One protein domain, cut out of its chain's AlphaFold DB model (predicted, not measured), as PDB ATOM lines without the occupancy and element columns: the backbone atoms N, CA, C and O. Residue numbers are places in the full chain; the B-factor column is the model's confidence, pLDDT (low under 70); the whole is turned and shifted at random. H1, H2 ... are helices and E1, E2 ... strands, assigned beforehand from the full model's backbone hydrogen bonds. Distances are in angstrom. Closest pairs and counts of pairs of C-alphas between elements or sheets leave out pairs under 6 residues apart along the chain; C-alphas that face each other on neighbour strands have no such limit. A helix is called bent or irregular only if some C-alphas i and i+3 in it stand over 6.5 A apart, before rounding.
ATOM      1  N   VAL A   2     128.476 116.894 164.229       71.75
ATOM      2  CA  VAL A   2     129.155 117.476 163.038       71.75
ATOM      3  C   VAL A   2     129.238 116.496 161.871       71.75
ATOM      4  O   VAL A   2     128.853 116.861 160.767       71.75
ATOM      5  N   ARG A   3     129.645 115.240 162.097       74.56
ATOM      6  CA  ARG A   3     129.644 114.218 161.032       74.56
ATOM      7  C   ARG A   3     128.261 113.939 160.462       74.56
ATOM      8  O   ARG A   3     128.129 113.757 159.262       74.56
ATOM      9  N   GLU A   4     127.221 113.975 161.288       70.25
ATOM     10  CA  GLU A   4     125.839 113.876 160.802       70.25
ATOM     11  C   GLU A   4     125.458 115.084 159.946       70.25
ATOM     12  O   GLU A   4     124.760 114.927 158.948       70.25
ATOM     13  N   LEU A   5     125.923 116.288 160.296       72.06
ATOM     14  CA  LEU A   5     125.702 117.486 159.491       72.06
ATOM     15  C   LEU A   5     126.444 117.403 158.148       72.06
ATOM     16  O   LEU A   5     125.856 117.719 157.118       72.06
ATOM     17  N   LEU A   6     127.695 116.929 158.155       74.25
ATOM     18  CA  LEU A   6     128.487 116.665 156.949       74.25
ATOM     19  C   LEU A   6     127.804 115.619 156.062       74.25
ATOM     20  O   LEU A   6     127.597 115.869 154.877       74.25
ATOM     21  N   ALA A   7     127.354 114.507 156.647       77.19
ATOM     22  CA  ALA A   7     126.619 113.465 155.941       77.19
ATOM     23  C   ALA A   7     125.308 113.997 155.339       77.19
ATOM     24  O   ALA A   7     125.007 113.733 154.177       77.19
ATOM     25  N   ARG A   8     124.547 114.813 156.087       75.25
ATOM     26  CA  ARG A   8     123.335 115.488 155.582       75.25
ATOM     27  C   ARG A   8     123.633 116.499 154.476       75.25
ATOM     28  O   ARG A   8     122.776 116.720 153.626       75.25
ATOM     29  N   ALA A   9     124.818 117.101 154.482       75.56
ATOM     30  CA  ALA A   9     125.300 117.990 153.431       75.56
ATOM     31  C   ALA A   9     125.908 117.238 152.229       75.56
ATOM     32  O   ALA A   9     126.335 117.881 151.273       75.56
ATOM     33  N   GLY A  10     125.948 115.899 152.258       76.56
ATOM     34  CA  GLY A  10     126.541 115.076 151.199       76.56
ATOM     35  C   GLY A  10     128.068 115.160 151.128       76.56
ATOM     36  O   GLY A  10     128.649 114.822 150.099       76.56
ATOM     37  N   LEU A  11     128.716 115.634 152.195       74.19
ATOM     38  CA  LEU A  11     130.167 115.724 152.291       74.19
ATOM     39  C   LEU A  11     130.736 114.416 152.842       74.19
ATOM     40  O   LEU A  11     130.182 113.831 153.775       74.19
ATOM     41  N   ASP A  12     131.849 113.975 152.257       69.31
ATOM     42  CA  ASP A  12     132.576 112.795 152.714       69.31
ATOM     43  C   ASP A  12     133.042 112.983 154.168       69.31
ATOM     44  O   ASP A  12     133.646 113.994 154.534       69.31
ATOM     45  N   GLY A  13     132.725 111.998 155.007       66.19
ATOM     46  CA  GLY A  13     133.071 111.959 156.424       66.19
ATOM     47  C   GLY A  13     134.482 111.436 156.699       66.19
ATOM     48  O   GLY A  13     134.785 111.171 157.859       66.19
ATOM     49  N   SER A  14     135.324 111.266 155.675       77.06
ATOM     50  CA  SER A  14     136.710 110.779 155.776       77.06
ATOM     51  C   SER A  14     137.686 111.733 156.482       77.06
ATOM     52  O   SER A  14     138.830 111.358 156.729       77.06
ATOM     53  N   ILE A  15     137.237 112.934 156.859       76.94
ATOM     54  CA  ILE A  15     138.030 113.924 157.602       76.94
ATOM     55  C   ILE A  15     138.413 113.358 158.977       76.94
ATOM     56  O   ILE A  15     137.542 112.949 159.760       76.94
ATOM     57  N   SER A  16     139.707 113.356 159.296       81.12
ATOM     58  CA  SER A  16     140.187 112.895 160.601       81.12
ATOM     59  C   SER A  16     139.703 113.816 161.737       81.12
ATOM     60  O   SER A  16     139.433 114.994 161.498       81.12
ATOM     61  N   PRO A  17     139.591 113.338 162.991       76.31
ATOM     62  CA  PRO A  17     139.256 114.208 164.124       76.31
ATOM     63  C   PRO A  17     140.202 115.414 164.273       76.31
ATOM     64  O   PRO A  17     139.751 116.509 164.604       76.31
ATOM     65  N   GLU A  18     141.492 115.228 163.969       79.12
ATOM     66  CA  GLU A  18     142.526 116.270 164.041       79.12
ATOM     67  C   GLU A  18     142.320 117.386 163.009       79.12
ATOM     68  O   GLU A  18     142.593 118.550 163.293       79.12
ATOM     69  N   GLU A  19     141.799 117.056 161.829       81.44
ATOM     70  CA  GLU A  19     141.445 118.036 160.795       81.44
ATOM     71  C   GLU A  19     140.062 118.651 161.044       81.44
ATOM     72  O   GLU A  19     139.820 119.824 160.741       81.44
ATOM     73  N   LEU A  20     139.147 117.867 161.619       81.31
ATOM     74  CA  LEU A  20     137.767 118.272 161.838       81.31
ATOM     75  C   LEU A  20     137.636 119.316 162.950       81.31
ATOM     76  O   LEU A  20     136.871 120.265 162.791       81.31
ATOM     77  N   ALA A  21     138.375 119.172 164.053       83.00
ATOM     78  CA  ALA A  21     138.284 120.085 165.194       83.00
ATOM     79  C   ALA A  21     138.649 121.546 164.830       83.00
ATOM     80  O   ALA A  21     137.819 122.432 165.058       83.00
ATOM     81  N   PRO A  22     139.793 121.840 164.173       83.56
ATOM     82  CA  PRO A  22     140.106 123.192 163.713       83.56
ATOM     83  C   PRO A  22     139.072 123.742 162.725       83.56
ATOM     84  O   PRO A  22     138.672 124.902 162.833       83.56
ATOM     85  N   ALA A  23     138.598 122.920 161.781       84.38
ATOM     86  CA  ALA A  23     137.576 123.335 160.824       84.38
ATOM     87  C   ALA A  23     136.251 123.681 161.524       84.38
ATOM     88  O   ALA A  23     135.622 124.692 161.200       84.38
ATOM     89  N   PHE A  24     135.852 122.885 162.519       85.62
ATOM     90  CA  PHE A  24     134.652 123.138 163.303       85.62
ATOM     91  C   PHE A  24     134.791 124.402 164.155       85.62
ATOM     92  O   PHE A  24     133.864 125.210 164.186       85.62
ATOM     93  N   ALA A  25     135.957 124.638 164.760       85.00
ATOM     94  CA  ALA A  25     136.238 125.866 165.496       85.00
ATOM     95  C   ALA A  25     136.151 127.110 164.591       85.00
ATOM     96  O   ALA A  25     135.485 128.086 164.944       85.00
ATOM     97  N   VAL A  26     136.746 127.075 163.389       87.31
ATOM     98  CA  VAL A  26     136.656 128.187 162.423       87.31
ATOM     99  C   VAL A  26     135.214 128.415 161.972       87.31
ATOM    100  O   VAL A  26     134.744 129.554 161.979       87.31
ATOM    101  N   ALA A  27     134.490 127.354 161.610       85.19
ATOM    102  CA  ALA A  27     133.080 127.458 161.243       85.19
ATOM    103  C   ALA A  27     132.237 128.017 162.403       85.19
ATOM    104  O   ALA A  27     131.365 128.862 162.190       85.19
ATOM    105  N   GLY A  28     132.541 127.598 163.633       85.56
ATOM    106  CA  GLY A  28     131.919 128.081 164.856       85.56
ATOM    107  C   GLY A  28     132.141 129.569 165.095       85.56
ATOM    108  O   GLY A  28     131.190 130.282 165.404       85.56
ATOM    109  N   GLU A  29     133.362 130.058 164.883       88.00
ATOM    110  CA  GLU A  29     133.702 131.481 164.970       88.00
ATOM    111  C   GLU A  29     132.947 132.308 163.918       88.00
ATOM    112  O   GLU A  29     132.378 133.351 164.242       88.00
ATOM    113  N   GLN A  30     132.880 131.840 162.666       85.94
ATOM    114  CA  GLN A  30     132.131 132.542 161.615       85.94
ATOM    115  C   GLN A  30     130.628 132.574 161.910       85.94
ATOM    116  O   GLN A  30     129.993 133.622 161.779       85.94
ATOM    117  N   TYR A  31     130.066 131.449 162.360       83.56
ATOM    118  CA  TYR A  31     128.670 131.384 162.785       83.56
ATOM    119  C   TYR A  31     128.406 132.344 163.945       83.56
ATOM    120  O   TYR A  31     127.456 133.121 163.895       83.56
ATOM    121  N   ALA A  32     129.258 132.328 164.972       85.44
ATOM    122  CA  ALA A  32     129.132 133.182 166.144       85.44
ATOM    123  C   ALA A  32     129.153 134.672 165.776       85.44
ATOM    124  O   ALA A  32     128.266 135.404 166.206       85.44
ATOM    125  N   ARG A  33     130.079 135.108 164.909       84.62
ATOM    126  CA  ARG A  33     130.125 136.493 164.400       84.62
ATOM    127  C   ARG A  33     128.855 136.883 163.660       84.62
ATOM    128  O   ARG A  33     128.339 137.980 163.857       84.62
ATOM    129  N   HIS A  34     128.343 135.990 162.813       80.94
ATOM    130  CA  HIS A  34     127.084 136.230 162.117       80.94
ATOM    131  C   HIS A  34     125.917 136.348 163.109       80.94
ATOM    132  O   HIS A  34     125.058 137.213 162.959       80.94
ATOM    133  N   TRP A  35     125.898 135.513 164.147       79.75
ATOM    134  CA  TRP A  35     124.829 135.478 165.143       79.75
ATOM    135  C   TRP A  35     124.868 136.671 166.113       79.75
ATOM    136  O   TRP A  35     123.813 137.175 166.494       79.75
ATOM    137  N   GLU A  36     126.054 137.187 166.453       80.25
ATOM    138  CA  GLU A  36     126.226 138.429 167.228       80.25
ATOM    139  C   GLU A  36     125.619 139.650 166.518       80.25
ATOM    140  O   GLU A  36     125.164 140.587 167.170       80.25
ATOM    141  N   GLN A  37     125.565 139.629 165.184       78.06
ATOM    142  CA  GLN A  37     125.022 140.717 164.364       78.06
ATOM    143  C   GLN A  37     123.510 140.586 164.099       78.06
ATOM    144  O   GLN A  37     122.892 141.513 163.573       78.06
ATOM    145  N   ARG A  38     122.895 139.448 164.448       71.50
ATOM    146  CA  ARG A  38     121.486 139.119 164.166       71.50
ATOM    147  C   ARG A  38     120.638 139.249 165.431       71.50
ATOM    148  O   ARG A  38     120.888 138.555 166.413       71.50
ATOM    149  N   ASN A  39     119.599 140.085 165.412       67.38
ATOM    150  CA  ASN A  39     118.660 140.250 166.541       67.38
ATOM    151  C   ASN A  39     117.345 139.477 166.413       67.38
ATOM    152  O   ASN A  39     116.556 139.440 167.346       67.38
ATOM    153  N   ASP A  40     117.127 138.840 165.277       69.50
ATOM    154  CA  ASP A  40     115.888 138.190 164.860       69.50
ATOM    155  C   ASP A  40     115.926 136.654 164.975       69.50
ATOM    156  O   ASP A  40     114.910 135.999 164.775       69.50
ATOM    157  N   LEU A  41     117.080 136.064 165.311       63.84
ATOM    158  CA  LEU A  41     117.254 134.611 165.502       63.84
ATOM    159  C   LEU A  41     117.314 134.187 166.971       63.84
ATOM    160  O   LEU A  41     117.782 133.092 167.290       63.84
ATOM    161  N   VAL A  42     116.894 135.070 167.870       65.88
ATOM    162  CA  VAL A  42     116.979 134.843 169.309       65.88
ATOM    163  C   VAL A  42     115.832 133.949 169.723       65.88
ATOM    164  O   VAL A  42     114.677 134.357 169.679       65.88
ATOM    165  N   VAL A  49     114.612 128.346 183.260       97.44
ATOM    166  CA  VAL A  49     116.086 128.219 183.189       97.44
ATOM    167  C   VAL A  49     116.807 129.245 184.064       97.44
ATOM    168  O   VAL A  49     117.693 128.870 184.827       97.44
ATOM    169  N   HIS A  50     116.433 130.527 183.989       97.62
ATOM    170  CA  HIS A  50     117.069 131.568 184.807       97.62
ATOM    171  C   HIS A  50     116.874 131.328 186.302       97.62
ATOM    172  O   HIS A  50     117.851 131.359 187.040       97.62
ATOM    173  N   ALA A  51     115.639 131.050 186.730       98.25
ATOM    174  CA  ALA A  51     115.319 130.819 188.138       98.25
ATOM    175  C   ALA A  51     116.042 129.580 188.691       98.25
ATOM    176  O   ALA A  51     116.578 129.613 189.795       98.25
ATOM    177  N   LEU A  52     116.104 128.504 187.901       98.44
ATOM    178  CA  LEU A  52     116.833 127.297 188.264       98.44
ATOM    179  C   LEU A  52     118.336 127.561 188.392       98.44
ATOM    180  O   LEU A  52     118.925 127.199 189.405       98.44
ATOM    181  N   LEU A  53     118.963 128.186 187.392       98.38
ATOM    182  CA  LEU A  53     120.409 128.428 187.416       98.38
ATOM    183  C   LEU A  53     120.818 129.415 188.510       98.38
ATOM    184  O   LEU A  53     121.859 129.220 189.127       98.38
ATOM    185  N   GLU A  54     120.002 130.436 188.779       98.38
ATOM    186  CA  GLU A  54     120.204 131.340 189.913       98.38
ATOM    187  C   GLU A  54     120.153 130.579 191.239       98.38
ATOM    188  O   GLU A  54     121.100 130.653 192.015       98.38
ATOM    189  N   HIS A  55     119.121 129.757 191.449       98.38
ATOM    190  CA  HIS A  55     119.007 128.946 192.659       98.38
ATOM    191  C   HIS A  55     120.185 127.980 192.840       98.38
ATOM    192  O   HIS A  55     120.745 127.897 193.928       98.38
ATOM    193  N   LEU A  56     120.573 127.254 191.786       97.88
ATOM    194  CA  LEU A  56     121.683 126.303 191.856       97.88
ATOM    195  C   LEU A  56     123.030 127.001 192.080       97.88
ATOM    196  O   LEU A  56     123.885 126.445 192.753       97.88
ATOM    197  N   ALA A  57     123.235 128.197 191.524       97.19
ATOM    198  CA  ALA A  57     124.482 128.938 191.706       97.19
ATOM    199  C   ALA A  57     124.609 129.574 193.099       97.19
ATOM    200  O   ALA A  57     125.725 129.706 193.601       97.19
ATOM    201  N   ASP A  58     123.487 129.951 193.716       97.12
ATOM    202  CA  ASP A  58     123.454 130.495 195.079       97.12
ATOM    203  C   ASP A  58     123.484 129.392 196.157       97.12
ATOM    204  O   ASP A  58     123.800 129.655 197.322       97.12
ATOM    205  N   ASP A  59     123.184 128.146 195.787       95.69
ATOM    206  CA  ASP A  59     123.237 126.983 196.669       95.69
ATOM    207  C   ASP A  59     124.620 126.316 196.620       95.69
ATOM    208  O   ASP A  59     124.978 125.616 195.673       95.69
ATOM    209  N   GLY A  60     125.392 126.490 197.696       92.81
ATOM    210  CA  GLY A  60     126.766 125.991 197.820       92.81
ATOM    211  C   GLY A  60     126.949 124.467 197.759       92.81
ATOM    212  O   GLY A  60     128.081 124.000 197.885       92.81
ATOM    213  N   ARG A  61     125.875 123.685 197.588       93.56
ATOM    214  CA  ARG A  61     125.939 122.240 197.315       93.56
ATOM    215  C   ARG A  61     126.197 121.918 195.846       93.56
ATOM    216  O   ARG A  61     126.672 120.824 195.550       93.56
ATOM    217  N   PHE A  62     125.895 122.834 194.926       96.25
ATOM    218  CA  PHE A  62     125.974 122.560 193.495       96.25
ATOM    219  C   PHE A  62     127.199 123.194 192.840       96.25
ATOM    220  O   PHE A  62     127.607 124.316 193.131       96.25
ATOM    221  N   ALA A  63     127.763 122.458 191.886       97.06
ATOM    222  CA  ALA A  63     128.808 122.921 190.993       97.06
ATOM    223  C   ALA A  63     128.302 122.786 189.556       97.06
ATOM    224  O   ALA A  63     127.901 121.702 189.131       97.06
ATOM    225  N   LEU A  64     128.300 123.888 188.809       97.94
ATOM    226  CA  LEU A  64     127.728 123.933 187.467       97.94
ATOM    227  C   LEU A  64     128.822 123.885 186.399       97.94
ATOM    228  O   LEU A  64     129.820 124.605 186.462       97.94
ATOM    229  N   ALA A  65     128.608 123.048 185.387       97.50
ATOM    230  CA  ALA A  65     129.443 122.959 184.198       97.50
ATOM    231  C   ALA A  65     128.562 122.742 182.964       97.50
ATOM    232  O   ALA A  65     127.525 122.085 183.050       97.50
ATOM    233  N   ILE A  66     128.975 123.277 181.813       96.81
ATOM    234  CA  ILE A  66     128.258 123.067 180.550       96.81
ATOM    235  C   ILE A  66     128.924 121.987 179.697       96.81
ATOM    236  O   ILE A  66     130.144 121.961 179.536       96.81
ATOM    237  N   VAL A  67     128.110 121.122 179.093       95.56
ATOM    238  CA  VAL A  67     128.552 120.159 178.079       95.56
ATOM    239  C   VAL A  67     127.677 120.312 176.850       95.56
ATOM    240  O   VAL A  67     126.459 120.176 176.924       95.56
ATOM    241  N   THR A  68     128.278 120.598 175.701       92.31
ATOM    242  CA  THR A  68     127.522 120.758 174.455       92.31
ATOM    243  C   THR A  68     128.332 120.303 173.257       92.31
ATOM    244  O   THR A  68     129.509 120.618 173.138       92.31
ATOM    245  N   GLY A  69     127.688 119.608 172.320       90.31
ATOM    246  CA  GLY A  69     128.319 119.251 171.047       90.31
ATOM    247  C   GLY A  69     128.585 120.456 170.138       90.31
ATOM    248  O   GLY A  69     129.220 120.306 169.101       90.31
ATOM    249  N   THR A  70     128.093 121.650 170.482       89.75
ATOM    250  CA  THR A  70     128.341 122.874 169.709       89.75
ATOM    251  C   THR A  70     129.759 123.397 169.910       89.75
ATOM    252  O   THR A  70     130.357 123.177 170.962       89.75
ATOM    253  N   ALA A  71     130.288 124.098 168.903       92.19
ATOM    254  CA  ALA A  71     131.572 124.774 169.027       92.19
ATOM    255  C   ALA A  71     131.522 125.819 170.151       92.19
ATOM    256  O   ALA A  71     130.517 126.532 170.282       92.19
ATOM    257  N   ARG A  72     132.611 125.952 170.919       94.06
ATOM    258  CA  ARG A  72     132.688 126.828 172.099       94.06
ATOM    259  C   ARG A  72     132.153 128.221 171.822       94.06
ATOM    260  O   ARG A  72     131.304 128.718 172.559       94.06
ATOM    261  N   ARG A  73     132.607 128.843 170.732       92.75
ATOM    262  CA  ARG A  73     132.224 130.220 170.413       92.75
ATOM    263  C   ARG A  73     130.716 130.373 170.190       92.75
ATOM    264  O   ARG A  73     130.135 131.365 170.622       92.75
ATOM    265  N   ILE A  74     130.067 129.386 169.570       90.81
ATOM    266  CA  ILE A  74     128.611 129.398 169.370       90.81
ATOM    267  C   ILE A  74     127.897 129.337 170.725       90.81
ATOM    268  O   ILE A  74     126.977 130.119 170.970       90.81
ATOM    269  N   ALA A  75     128.322 128.424 171.603       91.88
ATOM    270  CA  ALA A  75     127.742 128.274 172.934       91.88
ATOM    271  C   ALA A  75     127.902 129.555 173.767       91.88
ATOM    272  O   ALA A  75     126.929 130.038 174.342       91.88
ATOM    273  N   GLU A  76     129.095 130.153 173.774       92.38
ATOM    274  CA  GLU A  76     129.372 131.400 174.495       92.38
ATOM    275  C   GLU A  76     128.478 132.552 174.040       92.38
ATOM    276  O   GLU A  76     127.918 133.258 174.876       92.38
ATOM    277  N   VAL A  77     128.327 132.750 172.726       90.44
ATOM    278  CA  VAL A  77     127.469 133.819 172.201       90.44
ATOM    279  C   VAL A  77     126.014 133.589 172.609       90.44
ATOM    280  O   VAL A  77     125.358 134.523 173.076       90.44
ATOM    281  N   LYS A  78     125.516 132.352 172.486       88.12
ATOM    282  CA  LYS A  78     124.157 131.994 172.916       88.12
ATOM    283  C   LYS A  78     123.938 132.271 174.403       88.12
ATOM    284  O   LYS A  78     122.956 132.912 174.760       88.12
ATOM    285  N   LEU A  79     124.859 131.844 175.263       92.81
ATOM    286  CA  LEU A  79     124.746 132.033 176.710       92.81
ATOM    287  C   LEU A  79     124.833 133.511 177.111       92.81
ATOM    288  O   LEU A  79     123.969 133.988 177.847       92.81
ATOM    289  N   ARG A  80     125.829 134.251 176.601       92.00
ATOM    290  CA  ARG A  80     126.042 135.679 176.917       92.00
ATOM    291  C   ARG A  80     124.841 136.533 176.566       92.00
ATOM    292  O   ARG A  80     124.476 137.436 177.317       92.00
ATOM    293  N   ARG A  81     124.186 136.221 175.450       89.12
ATOM    294  CA  ARG A  81     122.983 136.925 175.007       89.12
ATOM    295  C   ARG A  81     121.856 136.892 176.039       89.12
ATOM    296  O   ARG A  81     121.138 137.876 176.186       89.12
ATOM    297  N   HIS A  82     121.753 135.792 176.778       90.62
ATOM    298  CA  HIS A  82     120.767 135.602 177.837       90.62
ATOM    299  C   HIS A  82     121.360 135.751 179.244       90.62
ATOM    300  O   HIS A  82     120.670 135.477 180.225       90.62
ATOM    301  N   ARG A  83     122.618 136.213 179.350       93.75
ATOM    302  CA  ARG A  83     123.375 136.361 180.606       93.75
ATOM    303  C   ARG A  83     123.461 135.061 181.413       93.75
ATOM    304  O   ARG A  83     123.461 135.092 182.640       93.75
ATOM    305  N   LEU A  84     123.496 133.926 180.715       96.12
ATOM    306  CA  LEU A  84     123.574 132.595 181.316       96.12
ATOM    307  C   LEU A  84     125.017 132.102 181.471       96.12
ATOM    308  O   LEU A  84     125.273 131.157 182.208       96.12
ATOM    309  N   ASP A  85     125.969 132.739 180.793       95.19
ATOM    310  CA  ASP A  85     127.385 132.365 180.794       95.19
ATOM    311  C   ASP A  85     128.005 132.439 182.192       95.19
ATOM    312  O   ASP A  85     128.799 131.578 182.563       95.19
ATOM    313  N   ARG A  86     127.567 133.404 183.006       95.81
ATOM    314  CA  ARG A  86     128.003 133.572 184.400       95.81
ATOM    315  C   ARG A  86     127.763 132.351 185.296       95.81
ATOM    316  O   ARG A  86     128.420 132.248 186.325       95.81
ATOM    317  N   TYR A  87     126.823 131.469 184.945       97.69
ATOM    318  CA  TYR A  87     126.495 130.285 185.747       97.69
ATOM    319  C   TYR A  87     127.411 129.093 185.449       97.69
ATOM    320  O   TYR A  87     127.462 128.162 186.242       97.69
ATOM    321  N   PHE A  88     128.143 129.110 184.331       97.62
ATOM    322  CA  PHE A  88     128.968 127.986 183.887       97.62
ATOM    323  C   PHE A  88     130.442 128.398 183.824       97.62
ATOM    324  O   PHE A  88     130.947 128.740 182.753       97.62
ATOM    325  N   PRO A  89     131.174 128.353 184.949       96.38
ATOM    326  CA  PRO A  89     132.580 128.749 184.975       96.38
ATOM    327  C   PRO A  89     133.511 127.740 184.278       96.38
ATOM    328  O   PRO A  89     134.694 128.012 184.071       96.38
ATOM    329  N   THR A  90     132.996 126.561 183.923       97.62
ATOM    330  CA  THR A  90     133.738 125.473 183.286       97.62
ATOM    331  C   THR A  90     132.833 124.653 182.364       97.62
ATOM    332  O   THR A  90     131.605 124.693 182.472       97.62
ATOM    333  N   GLY A  91     133.429 123.915 181.429       96.62
ATOM    334  CA  GLY A  91     132.687 123.096 180.477       96.62
ATOM    335  C   GLY A  91     133.535 122.469 179.374       96.62
ATOM    336  O   GLY A  91     134.757 122.660 179.311       96.62
ATOM    337  N   ALA A  92     132.873 121.718 178.496       96.88
ATOM    338  CA  ALA A  92     133.469 121.096 177.317       96.88
ATOM    339  C   ALA A  92     132.571 121.256 176.082       96.88
ATOM    340  O   ALA A  92     131.341 121.155 176.168       96.88
ATOM    341  N   PHE A  93     133.210 121.512 174.941       95.25
ATOM    342  CA  PHE A  93     132.553 121.897 173.692       95.25
ATOM    343  C   PHE A  93     132.944 120.971 172.531       95.25
ATOM    344  O   PHE A  93     134.043 120.417 172.503       95.25
ATOM    345  N   GLY A  94     132.041 120.773 171.571       92.00
ATOM    346  CA  GLY A  94     132.210 119.747 170.534       92.00
ATOM    347  C   GLY A  94     133.260 120.059 169.465       92.00
ATOM    348  O   GLY A  94     133.561 119.196 168.648       92.00
ATOM    349  N   ASP A  95     133.820 121.269 169.454       91.12
ATOM    350  CA  ASP A  95     135.011 121.623 168.670       91.12
ATOM    351  C   ASP A  95     136.325 121.184 169.333       91.12
ATOM    352  O   ASP A  95     137.391 121.344 168.747       91.12
ATOM    353  N   GLU A  96     136.260 120.598 170.530       91.12
ATOM    354  CA  GLU A  96     137.420 120.062 171.246       91.12
ATOM    355  C   GLU A  96     137.500 118.540 171.165       91.12
ATOM    356  O   GLU A  96     138.580 117.976 171.011       91.12
ATOM    357  N   VAL A  97     136.351 117.879 171.312       88.62
ATOM    358  CA  VAL A  97     136.230 116.422 171.338       88.62
ATOM    359  C   VAL A  97     134.951 116.031 170.617       88.62
ATOM    360  O   VAL A  97     133.871 116.532 170.927       88.62
ATOM    361  N   GLU A  98     135.080 115.127 169.650       82.88
ATOM    362  CA  GLU A  98     133.945 114.670 168.854       82.88
ATOM    363  C   GLU A  98     133.070 113.655 169.604       82.88
ATOM    364  O   GLU A  98     131.839 113.728 169.541       82.88
ATOM    365  N   ASP A  99     133.699 112.703 170.296       89.12
ATOM    366  CA  ASP A  99     132.985 111.674 171.041       89.12
ATOM    367  C   ASP A  99     132.291 112.275 172.271       89.12
ATOM    368  O   ASP A  99     132.901 112.967 173.088       89.12
ATOM    369  N   ARG A 100     130.987 112.016 172.408       89.00
ATOM    370  CA  ARG A 100     130.159 112.629 173.456       89.00
ATOM    371  C   ARG A 100     130.550 112.137 174.854       89.00
ATOM    372  O   ARG A 100     130.448 112.910 175.803       89.00
ATOM    373  N   ILE A 101     130.985 110.885 174.988       93.31
ATOM    374  CA  ILE A 101     131.400 110.310 176.273       93.31
ATOM    375  C   ILE A 101     132.717 110.961 176.701       93.31
ATOM    376  O   ILE A 101     132.829 111.454 177.823       93.31
ATOM    377  N   GLU A 102     133.689 111.054 175.795       94.38
ATOM    378  CA  GLU A 102     134.947 111.762 176.047       94.38
ATOM    379  C   GLU A 102     134.719 113.252 176.343       94.38
ATOM    380  O   GLU A 102     135.381 113.827 177.209       94.38
ATOM    381  N   LEU A 103     133.725 113.877 175.706       94.06
ATOM    382  CA  LEU A 103     133.346 115.258 175.988       94.06
ATOM    383  C   LEU A 103     132.798 115.442 177.415       94.06
ATOM    384  O   LEU A 103     133.178 116.390 178.106       94.06
ATOM    385  N   VAL A 104     131.937 114.532 177.883       95.00
ATOM    386  CA  VAL A 104     131.431 114.539 179.268       95.00
ATOM    387  C   VAL A 104     132.577 114.295 180.257       95.00
ATOM    388  O   VAL A 104     132.712 115.043 181.225       95.00
ATOM    389  N   ARG A 105     133.467 113.330 179.989       95.81
ATOM    390  CA  ARG A 105     134.667 113.080 180.813       95.81
ATOM    391  C   ARG A 105     135.573 114.307 180.902       95.81
ATOM    392  O   ARG A 105     136.043 114.651 181.989       95.81
ATOM    393  N   LEU A 106     135.780 115.007 179.785       96.69
ATOM    394  CA  LEU A 106     136.547 116.251 179.747       96.69
ATOM    395  C   LEU A 106     135.904 117.335 180.621       96.69
ATOM    396  O   LEU A 106     136.617 118.025 181.356       96.69
ATOM    397  N   ALA A 107     134.579 117.479 180.571       96.88
ATOM    398  CA  ALA A 107     133.858 118.444 181.394       96.88
ATOM    399  C   ALA A 107     133.975 118.134 182.891       96.88
ATOM    400  O   ALA A 107     134.295 119.039 183.659       96.88
ATOM    401  N   ILE A 108     133.809 116.868 183.292       96.50
ATOM    402  CA  ILE A 108     133.991 116.424 184.684       96.50
ATOM    403  C   ILE A 108     135.411 116.750 185.151       96.50
ATOM    404  O   ILE A 108     135.594 117.453 186.140       96.50
ATOM    405  N   SER A 109     136.422 116.351 184.378       96.81
ATOM    406  CA  SER A 109     137.828 116.605 184.705       96.81
ATOM    407  C   SER A 109     138.149 118.103 184.842       96.81
ATOM    408  O   SER A 109     138.959 118.513 185.677       96.81
ATOM    409  N   ARG A 110     137.526 118.958 184.020       97.81
ATOM    410  CA  ARG A 110     137.661 120.419 184.130       97.81
ATOM    411  C   ARG A 110     136.906 120.989 185.322       97.81
ATOM    412  O   ARG A 110     137.411 121.933 185.924       97.81
ATOM    413  N   ALA A 111     135.736 120.452 185.650       97.81
ATOM    414  CA  ALA A 111     134.989 120.842 186.835       97.81
ATOM    415  C   ALA A 111     135.787 120.519 188.101       97.81
ATOM    416  O   ALA A 111     135.992 121.409 188.920       97.81
ATOM    417  N   GLU A 112     136.341 119.312 188.214       97.31
ATOM    418  CA  GLU A 112     137.150 118.918 189.372       97.31
ATOM    419  C   GLU A 112     138.347 119.854 189.592       97.31
ATOM    420  O   GLU A 112     138.593 120.328 190.702       97.31
ATOM    421  N   ARG A 113     139.059 120.206 188.510       98.19
ATOM    422  CA  ARG A 113     140.151 121.188 188.568       98.19
ATOM    423  C   ARG A 113     139.674 122.586 188.952       98.19
ATOM    424  O   ARG A 113     140.332 123.242 189.749       98.19
ATOM    425  N   HIS A 114     138.571 123.053 188.368       98.12
ATOM    426  CA  HIS A 114     138.054 124.399 188.611       98.12
ATOM    427  C   HIS A 114     137.602 124.575 190.065       98.12
ATOM    428  O   HIS A 114     137.991 125.535 190.724       98.12
ATOM    429  N   PHE A 115     136.827 123.620 190.577       96.81
ATOM    430  CA  PHE A 115     136.281 123.652 191.932       96.81
ATOM    431  C   PHE A 115     137.249 123.102 192.988       96.81
ATOM    432  O   PHE A 115     136.933 123.129 194.174       96.81
ATOM    433  N   SER A 116     138.431 122.621 192.579       96.94
ATOM    434  CA  SER A 116     139.426 122.000 193.468       96.94
ATOM    435  C   SER A 116     138.823 120.897 194.349       96.94
ATOM    436  O   SER A 116     139.147 120.775 195.529       96.94
ATOM    437  N   THR A 117     137.926 120.100 193.769       94.81
ATOM    438  CA  THR A 117     137.195 119.022 194.443       94.81
ATOM    439  C   THR A 117     137.054 117.830 193.507       94.81
ATOM    440  O   THR A 117     137.087 118.002 192.293       94.81
ATOM    441  N   SER A 118     136.893 116.624 194.048       93.62
ATOM    442  CA  SER A 118     136.547 115.457 193.233       93.62
ATOM    443  C   SER A 118     135.044 115.217 193.278       93.62
ATOM    444  O   SER A 118     134.423 115.348 194.336       93.62
ATOM    445  N   PHE A 119     134.471 114.843 192.138       92.44
ATOM    446  CA  PHE A 119     133.056 114.512 192.024       92.44
ATOM    447  C   PHE A 119     132.917 113.012 191.738       92.44
ATOM    448  O   PHE A 119     133.133 112.578 190.606       92.44
ATOM    449  N   PRO A 120     132.590 112.175 192.738       89.19
ATOM    450  CA  PRO A 120     132.480 110.741 192.512       89.19
ATOM    451  C   PRO A 120     131.281 110.394 191.598       89.19
ATOM    452  O   PRO A 120     130.294 111.134 191.607       89.19
ATOM    453  N   PRO A 121     131.305 109.239 190.897       77.38
ATOM    454  CA  PRO A 121     130.249 108.736 189.990       77.38
ATOM    455  C   PRO A 121     128.818 108.517 190.549       77.38
ATOM    456  O   PRO A 121     128.021 107.772 189.998       77.38
ATOM    457  N   GLY A 122     128.467 109.125 191.676       84.44
ATOM    458  CA  GLY A 122     127.097 109.193 192.198       84.44
ATOM    459  C   GLY A 122     126.726 110.590 192.691       84.44
ATOM    460  O   GLY A 122     125.671 110.771 193.276       84.44
ATOM    461  N   ARG A 123     127.608 111.578 192.491       92.69
ATOM    462  CA  ARG A 123     127.447 112.982 192.902       92.69
ATOM    463  C   ARG A 123     127.400 113.933 191.709       92.69
ATOM    464  O   ARG A 123     127.496 115.142 191.874       92.69
ATOM    465  N   ILE A 124     127.272 113.382 190.506       96.06
ATOM    466  CA  ILE A 124     127.183 114.130 189.257       96.06
ATOM    467  C   ILE A 124     125.854 113.777 188.608       96.06
ATOM    468  O   ILE A 124     125.555 112.595 188.439       96.06
ATOM    469  N   ALA A 125     125.095 114.792 188.208       96.88
ATOM    470  CA  ALA A 125     123.913 114.635 187.373       96.88
ATOM    471  C   ALA A 125     124.149 115.304 186.013       96.88
ATOM    472  O   ALA A 125     124.490 116.486 185.944       96.88
ATOM    473  N   ALA A 126     123.959 114.550 184.933       96.06
ATOM    474  CA  ALA A 126     123.871 115.065 183.576       96.06
ATOM    475  C   ALA A 126     122.406 115.379 183.253       96.06
ATOM    476  O   ALA A 126     121.516 114.566 183.502       96.06
ATOM    477  N   LEU A 127     122.160 116.569 182.707       96.75
ATOM    478  CA  LEU A 127     120.826 117.052 182.357       96.75
ATOM    479  C   LEU A 127     120.683 117.066 180.835       96.75
ATOM    480  O   LEU A 127     121.553 117.603 180.145       96.75
ATOM    481  N   GLY A 128     119.587 116.516 180.318       94.75
ATOM    482  CA  GLY A 128     119.324 116.498 178.880       94.75
ATOM    483  C   GLY A 128     117.897 116.105 178.520       94.75
ATOM    484  O   GLY A 128     117.147 115.588 179.345       94.75
ATOM    485  N   ASP A 129     117.514 116.376 177.277       96.06
ATOM    486  CA  ASP A 129     116.167 116.156 176.748       96.06
ATOM    487  C   ASP A 129     116.096 114.979 175.766       96.06
ATOM    488  O   ASP A 129     115.032 114.697 175.212       96.06
ATOM    489  N   THR A 130     117.208 114.267 175.553       94.69
ATOM    490  CA  THR A 130     117.269 113.116 174.649       94.69
ATOM    491  C   THR A 130     117.695 111.825 175.356       94.69
ATOM    492  O   THR A 130     118.506 111.860 176.286       94.69
ATOM    493  N   PRO A 131     117.251 110.646 174.872       95.00
ATOM    494  CA  PRO A 131     117.787 109.354 175.313       95.00
ATOM    495  C   PRO A 131     119.315 109.255 175.214       95.00
ATOM    496  O   PRO A 131     119.953 108.560 176.000       95.00
ATOM    497  N   HIS A 132     119.913 109.962 174.252       91.56
ATOM    498  CA  HIS A 132     121.357 109.989 174.068       91.56
ATOM    499  C   HIS A 132     122.069 110.722 175.213       91.56
ATOM    500  O   HIS A 132     123.167 110.325 175.596       91.56
ATOM    501  N   ASP A 133     121.475 111.779 175.774       92.69
ATOM    502  CA  ASP A 133     122.060 112.481 176.922       92.69
ATOM    503  C   ASP A 133     122.089 111.576 178.159       92.69
ATOM    504  O   ASP A 133     123.111 111.507 178.842       92.69
ATOM    505  N   ILE A 134     121.010 110.817 178.380       95.19
ATOM    506  CA  ILE A 134     120.907 109.823 179.458       95.19
ATOM    507  C   ILE A 134     121.982 108.743 179.300       95.19
ATOM    508  O   ILE A 134     122.802 108.547 180.197       95.19
ATOM    509  N   ALA A 135     122.044 108.108 178.126       94.25
ATOM    510  CA  ALA A 135     123.009 107.046 177.854       94.25
ATOM    511  C   ALA A 135     124.468 107.519 178.000       94.25
ATOM    512  O   ALA A 135     125.303 106.809 178.564       94.25
ATOM    513  N   CYS A 136     124.790 108.729 177.526       91.31
ATOM    514  CA  CYS A 136     126.130 109.295 177.674       91.31
ATOM    515  C   CYS A 136     126.485 109.620 179.124       91.31
ATOM    516  O   CYS A 136     127.628 109.384 179.524       91.31
ATOM    517  N   GLY A 137     125.532 110.141 179.901       91.12
ATOM    518  CA  GLY A 137     125.715 110.383 181.328       91.12
ATOM    519  C   GLY A 137     126.067 109.094 182.070       91.12
ATOM    520  O   GLY A 137     127.119 109.003 182.707       91.12
ATOM    521  N   HIS A 138     125.266 108.042 181.884       95.12
ATOM    522  CA  HIS A 138     125.514 106.740 182.513       95.12
ATOM    523  C   HIS A 138     126.849 106.118 182.104       95.12
ATOM    524  O   HIS A 138     127.562 105.586 182.953       95.12
ATOM    525  N   ALA A 139     127.248 106.234 180.833       94.81
ATOM    526  CA  ALA A 139     128.554 105.759 180.363       94.81
ATOM    527  C   ALA A 139     129.750 106.492 181.012       94.81
ATOM    528  O   ALA A 139     130.888 106.007 180.971       94.81
ATOM    529  N   CYS A 140     129.501 107.656 181.617       93.94
ATOM    530  CA  CYS A 140     130.467 108.425 182.401       93.94
ATOM    531  C   CYS A 140     130.284 108.257 183.915       93.94
ATOM    532  O   CYS A 140     131.015 108.883 184.680       93.94
ATOM    533  N   GLY A 141     129.335 107.423 184.349       93.06
ATOM    534  CA  GLY A 141     128.999 107.252 185.756       93.06
ATOM    535  C   GLY A 141     128.326 108.485 186.358       93.06
ATOM    536  O   GLY A 141     128.556 108.792 187.514       93.06
ATOM    537  N   THR A 142     127.543 109.240 185.593       95.25
ATOM    538  CA  THR A 142     126.685 110.296 186.149       95.25
ATOM    539  C   THR A 142     125.255 109.785 186.240       95.25
ATOM    540  O   THR A 142     124.838 108.999 185.391       95.25
ATOM    541  N   ALA A 143     124.474 110.282 187.196       96.62
ATOM    542  CA  ALA A 143     123.021 110.164 187.126       96.62
ATOM    543  C   ALA A 143     122.492 110.973 185.927       96.62
ATOM    544  O   ALA A 143     123.116 111.953 185.509       96.62
ATOM    545  N   GLY A 144     121.358 110.574 185.361       96.44
ATOM    546  CA  GLY A 144     120.691 111.245 184.250       96.44
ATOM    547  C   GLY A 144     119.361 111.854 184.683       96.44
ATOM    548  O   GLY A 144     118.426 111.125 185.010       96.44
ATOM    549  N   LEU A 145     119.253 113.183 184.631       97.75
ATOM    550  CA  LEU A 145     117.982 113.895 184.773       97.75
ATOM    551  C   LEU A 145     117.429 114.240 183.385       97.75
ATOM    552  O   LEU A 145     117.960 115.106 182.688       97.75
ATOM    553  N   GLY A 146     116.343 113.572 183.004       97.94
ATOM    554  CA  GLY A 146     115.609 113.860 181.777       97.94
ATOM    555  C   GLY A 146     114.747 115.119 181.901       97.94
ATOM    556  O   GLY A 146     114.048 115.294 182.901       97.94
ATOM    557  N   ILE A 147     114.747 115.974 180.879       97.94
ATOM    558  CA  ILE A 147     113.909 117.180 180.808       97.94
ATOM    559  C   ILE A 147     113.005 117.072 179.575       97.94
ATOM    560  O   ILE A 147     113.459 117.233 178.445       97.94
ATOM    561  N   ALA A 148     111.714 116.805 179.772       96.81
ATOM    562  CA  ALA A 148     110.773 116.488 178.689       96.81
ATOM    563  C   ALA A 148     110.227 117.724 177.937       96.81
ATOM    564  O   ALA A 148     109.068 117.761 177.529       96.81
ATOM    565  N   THR A 149     111.071 118.737 177.727       92.88
ATOM    566  CA  THR A 149     110.758 119.952 176.949       92.88
ATOM    567  C   THR A 149     111.148 119.841 175.475       92.88
ATOM    568  O   THR A 149     110.835 120.733 174.685       92.88
ATOM    569  N   GLY A 150     111.897 118.792 175.122       87.06
ATOM    570  CA  GLY A 150     112.358 118.506 173.767       87.06
ATOM    571  C   GLY A 150     111.344 117.714 172.941       87.06
ATOM    572  O   GLY A 150     110.132 117.841 173.089       87.06
ATOM    573  N   GLN A 151     111.850 116.858 172.051       90.69
ATOM    574  CA  GLN A 151     111.010 115.972 171.229       90.69
ATOM    575  C   GLN A 151     110.592 114.682 171.950       90.69
ATOM    576  O   GLN A 151     109.777 113.922 171.424       90.69
ATOM    577  N   HIS A 152     111.163 114.410 173.124       95.56
ATOM    578  CA  HIS A 152     110.971 113.169 173.863       95.56
ATOM    579  C   HIS A 152     110.111 113.400 175.104       95.56
ATOM    580  O   HIS A 152     110.364 114.311 175.889       95.56
ATOM    581  N   SER A 153     109.093 112.554 175.275       97.12
ATOM    582  CA  SER A 153     108.177 112.625 176.412       97.12
ATOM    583  C   SER A 153     108.813 112.093 177.698       97.12
ATOM    584  O   SER A 153     109.857 111.431 177.669       97.12
ATOM    585  N   VAL A 154     108.129 112.305 178.825       97.56
ATOM    586  CA  VAL A 154     108.528 111.747 180.123       97.56
ATOM    587  C   VAL A 154     108.676 110.227 180.049       97.56
ATOM    588  O   VAL A 154     109.677 109.675 180.500       97.56
ATOM    589  N   GLU A 155     107.720 109.549 179.415       97.81
ATOM    590  CA  GLU A 155     107.723 108.096 179.233       97.81
ATOM    591  C   GLU A 155     108.910 107.644 178.384       97.81
ATOM    592  O   GLU A 155     109.535 106.632 178.688       97.81
ATOM    593  N   THR A 156     109.254 108.413 177.346       97.75
ATOM    594  CA  THR A 156     110.385 108.098 176.464       97.75
ATOM    595  C   THR A 156     111.712 108.191 177.211       97.75
ATOM    596  O   THR A 156     112.538 107.287 177.105       97.75
ATOM    597  N   LEU A 157     111.917 109.258 177.990       98.12
ATOM    598  CA  LEU A 157     113.146 109.453 178.766       98.12
ATOM    599  C   LEU A 157     113.248 108.463 179.935       98.12
ATOM    600  O   LEU A 157     114.328 107.949 180.215       98.12
ATOM    601  N   THR A 158     112.115 108.120 180.549       97.75
ATOM    602  CA  THR A 158     112.043 107.075 181.579       97.75
ATOM    603  C   THR A 158     112.406 105.711 180.989       97.75
ATOM    604  O   THR A 158     113.235 104.995 181.543       97.75
ATOM    605  N   ALA A 159     111.847 105.359 179.826       97.62
ATOM    606  CA  ALA A 159     112.163 104.112 179.128       97.62
ATOM    607  C   ALA A 159     113.621 104.054 178.642       97.62
ATOM    608  O   ALA A 159     114.186 102.967 178.531       97.62
ATOM    609  N   ALA A 160     114.239 105.211 178.386       96.88
ATOM    610  CA  ALA A 160     115.664 105.328 178.089       96.88
ATOM    611  C   ALA A 160     116.570 105.143 179.322       96.88
ATOM    612  O   ALA A 160     117.788 105.093 179.169       96.88
ATOM    613  N   GLY A 161     115.992 105.021 180.521       97.56
ATOM    614  CA  GLY A 161     116.705 104.720 181.760       97.56
ATOM    615  C   GLY A 161     117.022 105.928 182.636       97.56
ATOM    616  O   GLY A 161     117.806 105.770 183.562       97.56
ATOM    617  N   ALA A 162     116.458 107.113 182.375       97.81
ATOM    618  CA  ALA A 162     116.718 108.293 183.202       97.81
ATOM    619  C   ALA A 162     116.416 108.025 184.689       97.81
ATOM    620  O   ALA A 162     115.364 107.477 185.020       97.81
ATOM    621  N   ASP A 163     117.316 108.449 185.580       97.94
ATOM    622  CA  ASP A 163     117.186 108.251 187.032       97.94
ATOM    623  C   ASP A 163     116.046 109.093 187.620       97.94
ATOM    624  O   ASP A 163     115.391 108.707 188.589       97.94
ATOM    625  N   ALA A 164     115.784 110.245 187.004       98.00
ATOM    626  CA  ALA A 164     114.590 111.043 187.217       98.00
ATOM    627  C   ALA A 164     114.221 111.780 185.927       98.00
ATOM    628  O   ALA A 164     115.064 112.007 185.055       98.00
ATOM    629  N   VAL A 165     112.958 112.189 185.815       98.44
ATOM    630  CA  VAL A 165     112.478 112.996 184.691       98.44
ATOM    631  C   VAL A 165     111.567 114.103 185.203       98.44
ATOM    632  O   VAL A 165     110.682 113.854 186.022       98.44
ATOM    633  N   VAL A 166     111.770 115.320 184.703       98.19
ATOM    634  CA  VAL A 166     110.886 116.469 184.930       98.19
ATOM    635  C   VAL A 166     110.206 116.878 183.619       98.19
ATOM    636  O   VAL A 166     110.826 116.781 182.555       98.19
ATOM    637  N   PRO A 167     108.935 117.320 183.654       97.44
ATOM    638  CA  PRO A 167     108.226 117.739 182.445       97.44
ATOM    639  C   PRO A 167     108.787 119.047 181.867       97.44
ATOM    640  O   PRO A 167     108.823 119.219 180.653       97.44
ATOM    641  N   ASP A 168     109.248 119.948 182.734       97.38
ATOM    642  CA  ASP A 168     109.853 121.232 182.394       97.38
ATOM    643  C   ASP A 168     110.723 121.751 183.556       97.38
ATOM    644  O   ASP A 168     110.984 121.032 184.522       97.38
ATOM    645  N   LEU A 169     111.215 122.988 183.438       98.00
ATOM    646  CA  LEU A 169     112.102 123.627 184.417       98.00
ATOM    647  C   LEU A 169     111.403 124.719 185.247       98.00
ATOM    648  O   LEU A 169     112.074 125.464 185.959       98.00
ATOM    649  N   THR A 170     110.075 124.847 185.153       98.12
ATOM    650  CA  THR A 170     109.319 125.944 185.782       98.12
ATOM    651  C   THR A 170     109.170 125.794 187.297       98.12
ATOM    652  O   THR A 170     109.077 126.803 187.995       98.12
ATOM    653  N   ASP A 171     109.214 124.566 187.822       98.00
ATOM    654  CA  ASP A 171     109.271 124.282 189.261       98.00
ATOM    655  C   ASP A 171     110.714 123.974 189.693       98.00
ATOM    656  O   ASP A 171     111.154 122.821 189.732       98.00
ATOM    657  N   THR A 172     111.456 125.023 190.060       98.19
ATOM    658  CA  THR A 172     112.828 124.910 190.580       98.19
ATOM    659  C   THR A 172     112.924 123.944 191.762       98.19
ATOM    660  O   THR A 172     113.876 123.170 191.851       98.19
ATOM    661  N   GLY A 173     111.931 123.934 192.653       97.94
ATOM    662  CA  GLY A 173     111.932 123.057 193.820       97.94
ATOM    663  C   GLY A 173     111.812 121.583 193.435       97.94
ATOM    664  O   GLY A 173     112.474 120.739 194.037       97.94
ATOM    665  N   ALA A 174     110.991 121.259 192.434       97.69
ATOM    666  CA  ALA A 174     110.885 119.901 191.904       97.69
ATOM    667  C   ALA A 174     112.191 119.437 191.255       97.69
ATOM    668  O   ALA A 174     112.640 118.328 191.548       97.69
ATOM    669  N   VAL A 175     112.832 120.292 190.451       98.19
ATOM    670  CA  VAL A 175     114.123 119.974 189.820       98.19
ATOM    671  C   VAL A 175     115.200 119.723 190.877       98.19
ATOM    672  O   VAL A 175     115.881 118.703 190.825       98.19
ATOM    673  N   VAL A 176     115.319 120.594 191.882       97.75
ATOM    674  CA  VAL A 176     116.307 120.437 192.965       97.75
ATOM    675  C   VAL A 176     116.064 119.160 193.767       97.75
ATOM    676  O   VAL A 176     117.008 118.422 194.035       97.75
ATOM    677  N   ARG A 177     114.807 118.842 194.112       97.25
ATOM    678  CA  ARG A 177     114.481 117.573 194.787       97.25
ATOM    679  C   ARG A 177     114.870 116.362 193.942       97.25
ATOM    680  O   ARG A 177     115.404 115.406 194.494       97.25
ATOM    681  N   ALA A 178     114.620 116.404 192.633       97.38
ATOM    682  CA  ALA A 178     115.016 115.333 191.724       97.38
ATOM    683  C   ALA A 178     116.542 115.167 191.686       97.38
ATOM    684  O   ALA A 178     117.022 114.047 191.832       97.38
ATOM    685  N   LEU A 179     117.297 116.268 191.581       96.94
ATOM    686  CA  LEU A 179     118.763 116.246 191.609       96.94
ATOM    687  C   LEU A 179     119.295 115.610 192.896       96.94
ATOM    688  O   LEU A 179     120.051 114.650 192.829       96.94
ATOM    689  N   LEU A 180     118.847 116.085 194.061       95.31
ATOM    690  CA  LEU A 180     119.310 115.566 195.354       95.31
ATOM    691  C   LEU A 180     118.971 114.080 195.545       95.31
ATOM    692  O   LEU A 180     119.775 113.334 196.109       95.31
ATOM    693  N   ALA A 181     117.808 113.641 195.050       95.12
ATOM    694  CA  ALA A 181     117.393 112.244 195.111       95.12
ATOM    695  C   ALA A 181     118.301 111.331 194.272       95.12
ATOM    696  O   ALA A 181     118.686 110.262 194.744       95.12
ATOM    697  N   ILE A 182     118.679 111.754 193.060       94.94
ATOM    698  CA  ILE A 182     119.506 110.938 192.155       94.94
ATOM    699  C   ILE A 182     121.010 111.050 192.440       94.94
ATOM    700  O   ILE A 182     121.767 110.183 192.014       94.94
ATOM    701  N   THR A 183     121.456 112.074 193.179       92.75
ATOM    702  CA  THR A 183     122.866 112.237 193.581       92.75
ATOM    703  C   THR A 183     123.159 111.835 195.033       92.75
ATOM    704  O   THR A 183     124.245 112.102 195.553       92.75
ATOM    705  N   GLY A 184     122.209 111.193 195.722       75.19
ATOM    706  CA  GLY A 184     122.424 110.643 197.065       75.19
ATOM    707  C   GLY A 184     122.686 111.697 198.149       75.19
ATOM    708  O   GLY A 184     123.527 111.471 199.025       75.19
TER     709      GLY A 184
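AT A GLANCE: This is residues 2 to 42 and 49 to 184 of the 186 residues of the protein "Haloacid dehalogenase domain protein hydrolase" of Nitrolancea hollandica Lb (UniProt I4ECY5). A three-strand parallel sheet, E3 E4 E5, is sandwiched between helices, with H6 and H7 covering one face and H8 the other, and a second parallel sheet of two strands, E1 E2, sits beside its E3 edge with H5 packed on it. H4 packs at one end of the small sheet, the long H2 packs on H4 at one end of the domain, and H1 sits there too, close to H2 and apart from the rest. The 177 printed residues hold eight named helices and five named strands, in the order H1 H2 H3 E1 H4 E2 H5 E3 H6 E4 H7 E5 H8, and the class is mostly helix. The whole is compact, with a radius of gyration of the C-alphas of 16.8 A, and spans 44 by 35 by 33 A.

HOW THE PARTS SIT: Begin at E4, residues 143 to 147, the inner strand between the edge strands E3, residues 125 to 128, and E5, residues 164 to 166. E3 and E4 are parallel at 29 degrees; look for N 126 and O 143, 2.8 A apart, within hydrogen-bond range. E4 and E5 are parallel at 20 degrees, with N 166 and O 146 at 2.9 A. H6, residues 131 to 139, is on this sheet over E3 and E4, at a height of 7.9 A. On the same face is H7, residues 154 to 159, over E5, and H6 and H7 only just touch, with 3 pairs of C-alphas within 8 A, the closest those of Pro 131 and Leu 157, 5.8 A apart. H8, residues 172 to 182, is on the opposite face at a height of 8.7 A. These make three layers, helices on both faces of a sheet. E3, H6, E4 and E4, H7, E5 are strand-helix-strand units, two parallel neighbour strands with a helix between, each with a right-handed crossover. E1, residues 66 to 68, is near E3, and is parallel to E2, residues 91 to 93, at 12 degrees, with N 92 and O 66 at 2.9 A. With H4, residues 72 to 81, they make another such right-handed unit. H5, residues 100 to 115, comes closest to E2 at the C-alphas of Ala 92 and Ala 107, 4.9 A. H5 touches H6 with residues 100 to 104 alone, closest at Ile 101 and Cys 136, C-alphas 5.5 A apart, at a steep tilt of 60 degrees. H3, residues 49 to 58, touches H8, the C-alphas of Leu 52 and Thr 172 being closest at 5.2 A. H2, residues 17 to 36, touches H4 at a shallow tilt of 23 degrees, the same way, closest at the C-alphas of Ala 32 and Ile 74, 5.0 A. H1, residues 2 to 8, is close to H2 but not clearly touching, with Val 2 and Phe 24 closest, C-alphas 7.9 A apart. Every O i to N i+4 pair is within hydrogen-bond range in H1, H3, H4, H5, H6, H7 and H8, and 15 of 16 are in H2.

IN THESE COORDINATES: Find C-alpha 143 at (123.021, 110.164, 187.126); from there E4 runs 13.1 A to C-alpha 147. E3 is 9.8 A long, E5 7.0 A, E1 6.6 A and E2 6.9 A. Among the helices, H2 is longest at 27.7 A, from C-alpha 17 at (139.256, 114.208, 164.124); it is neither bent nor irregular, but only just, with C-alphas 19 and 22 being 6.1 A apart. H5 measures 22.4 A, H8 15.6 A, H4 14.3 A, H3 14.2 A, H6 12.4 A, H1 9.7 A and H7 8.5 A. H8 ends at C-alpha 182, (119.506, 110.938, 192.155).

THE WHOLE: The two C-alphas farthest apart, those of Gly 10 and Gly 60, are 47.9 A apart. Residues 43 to 48 are not printed, in the link across the cut from H2 to H3, and C-alphas 42 and 49 stand 15.4 A apart. Of the links that are printed whole, none is long. The mean pLDDT of the printed part is 90.9, and the model is under 70 at residues 12 to 13 and 39 to 42.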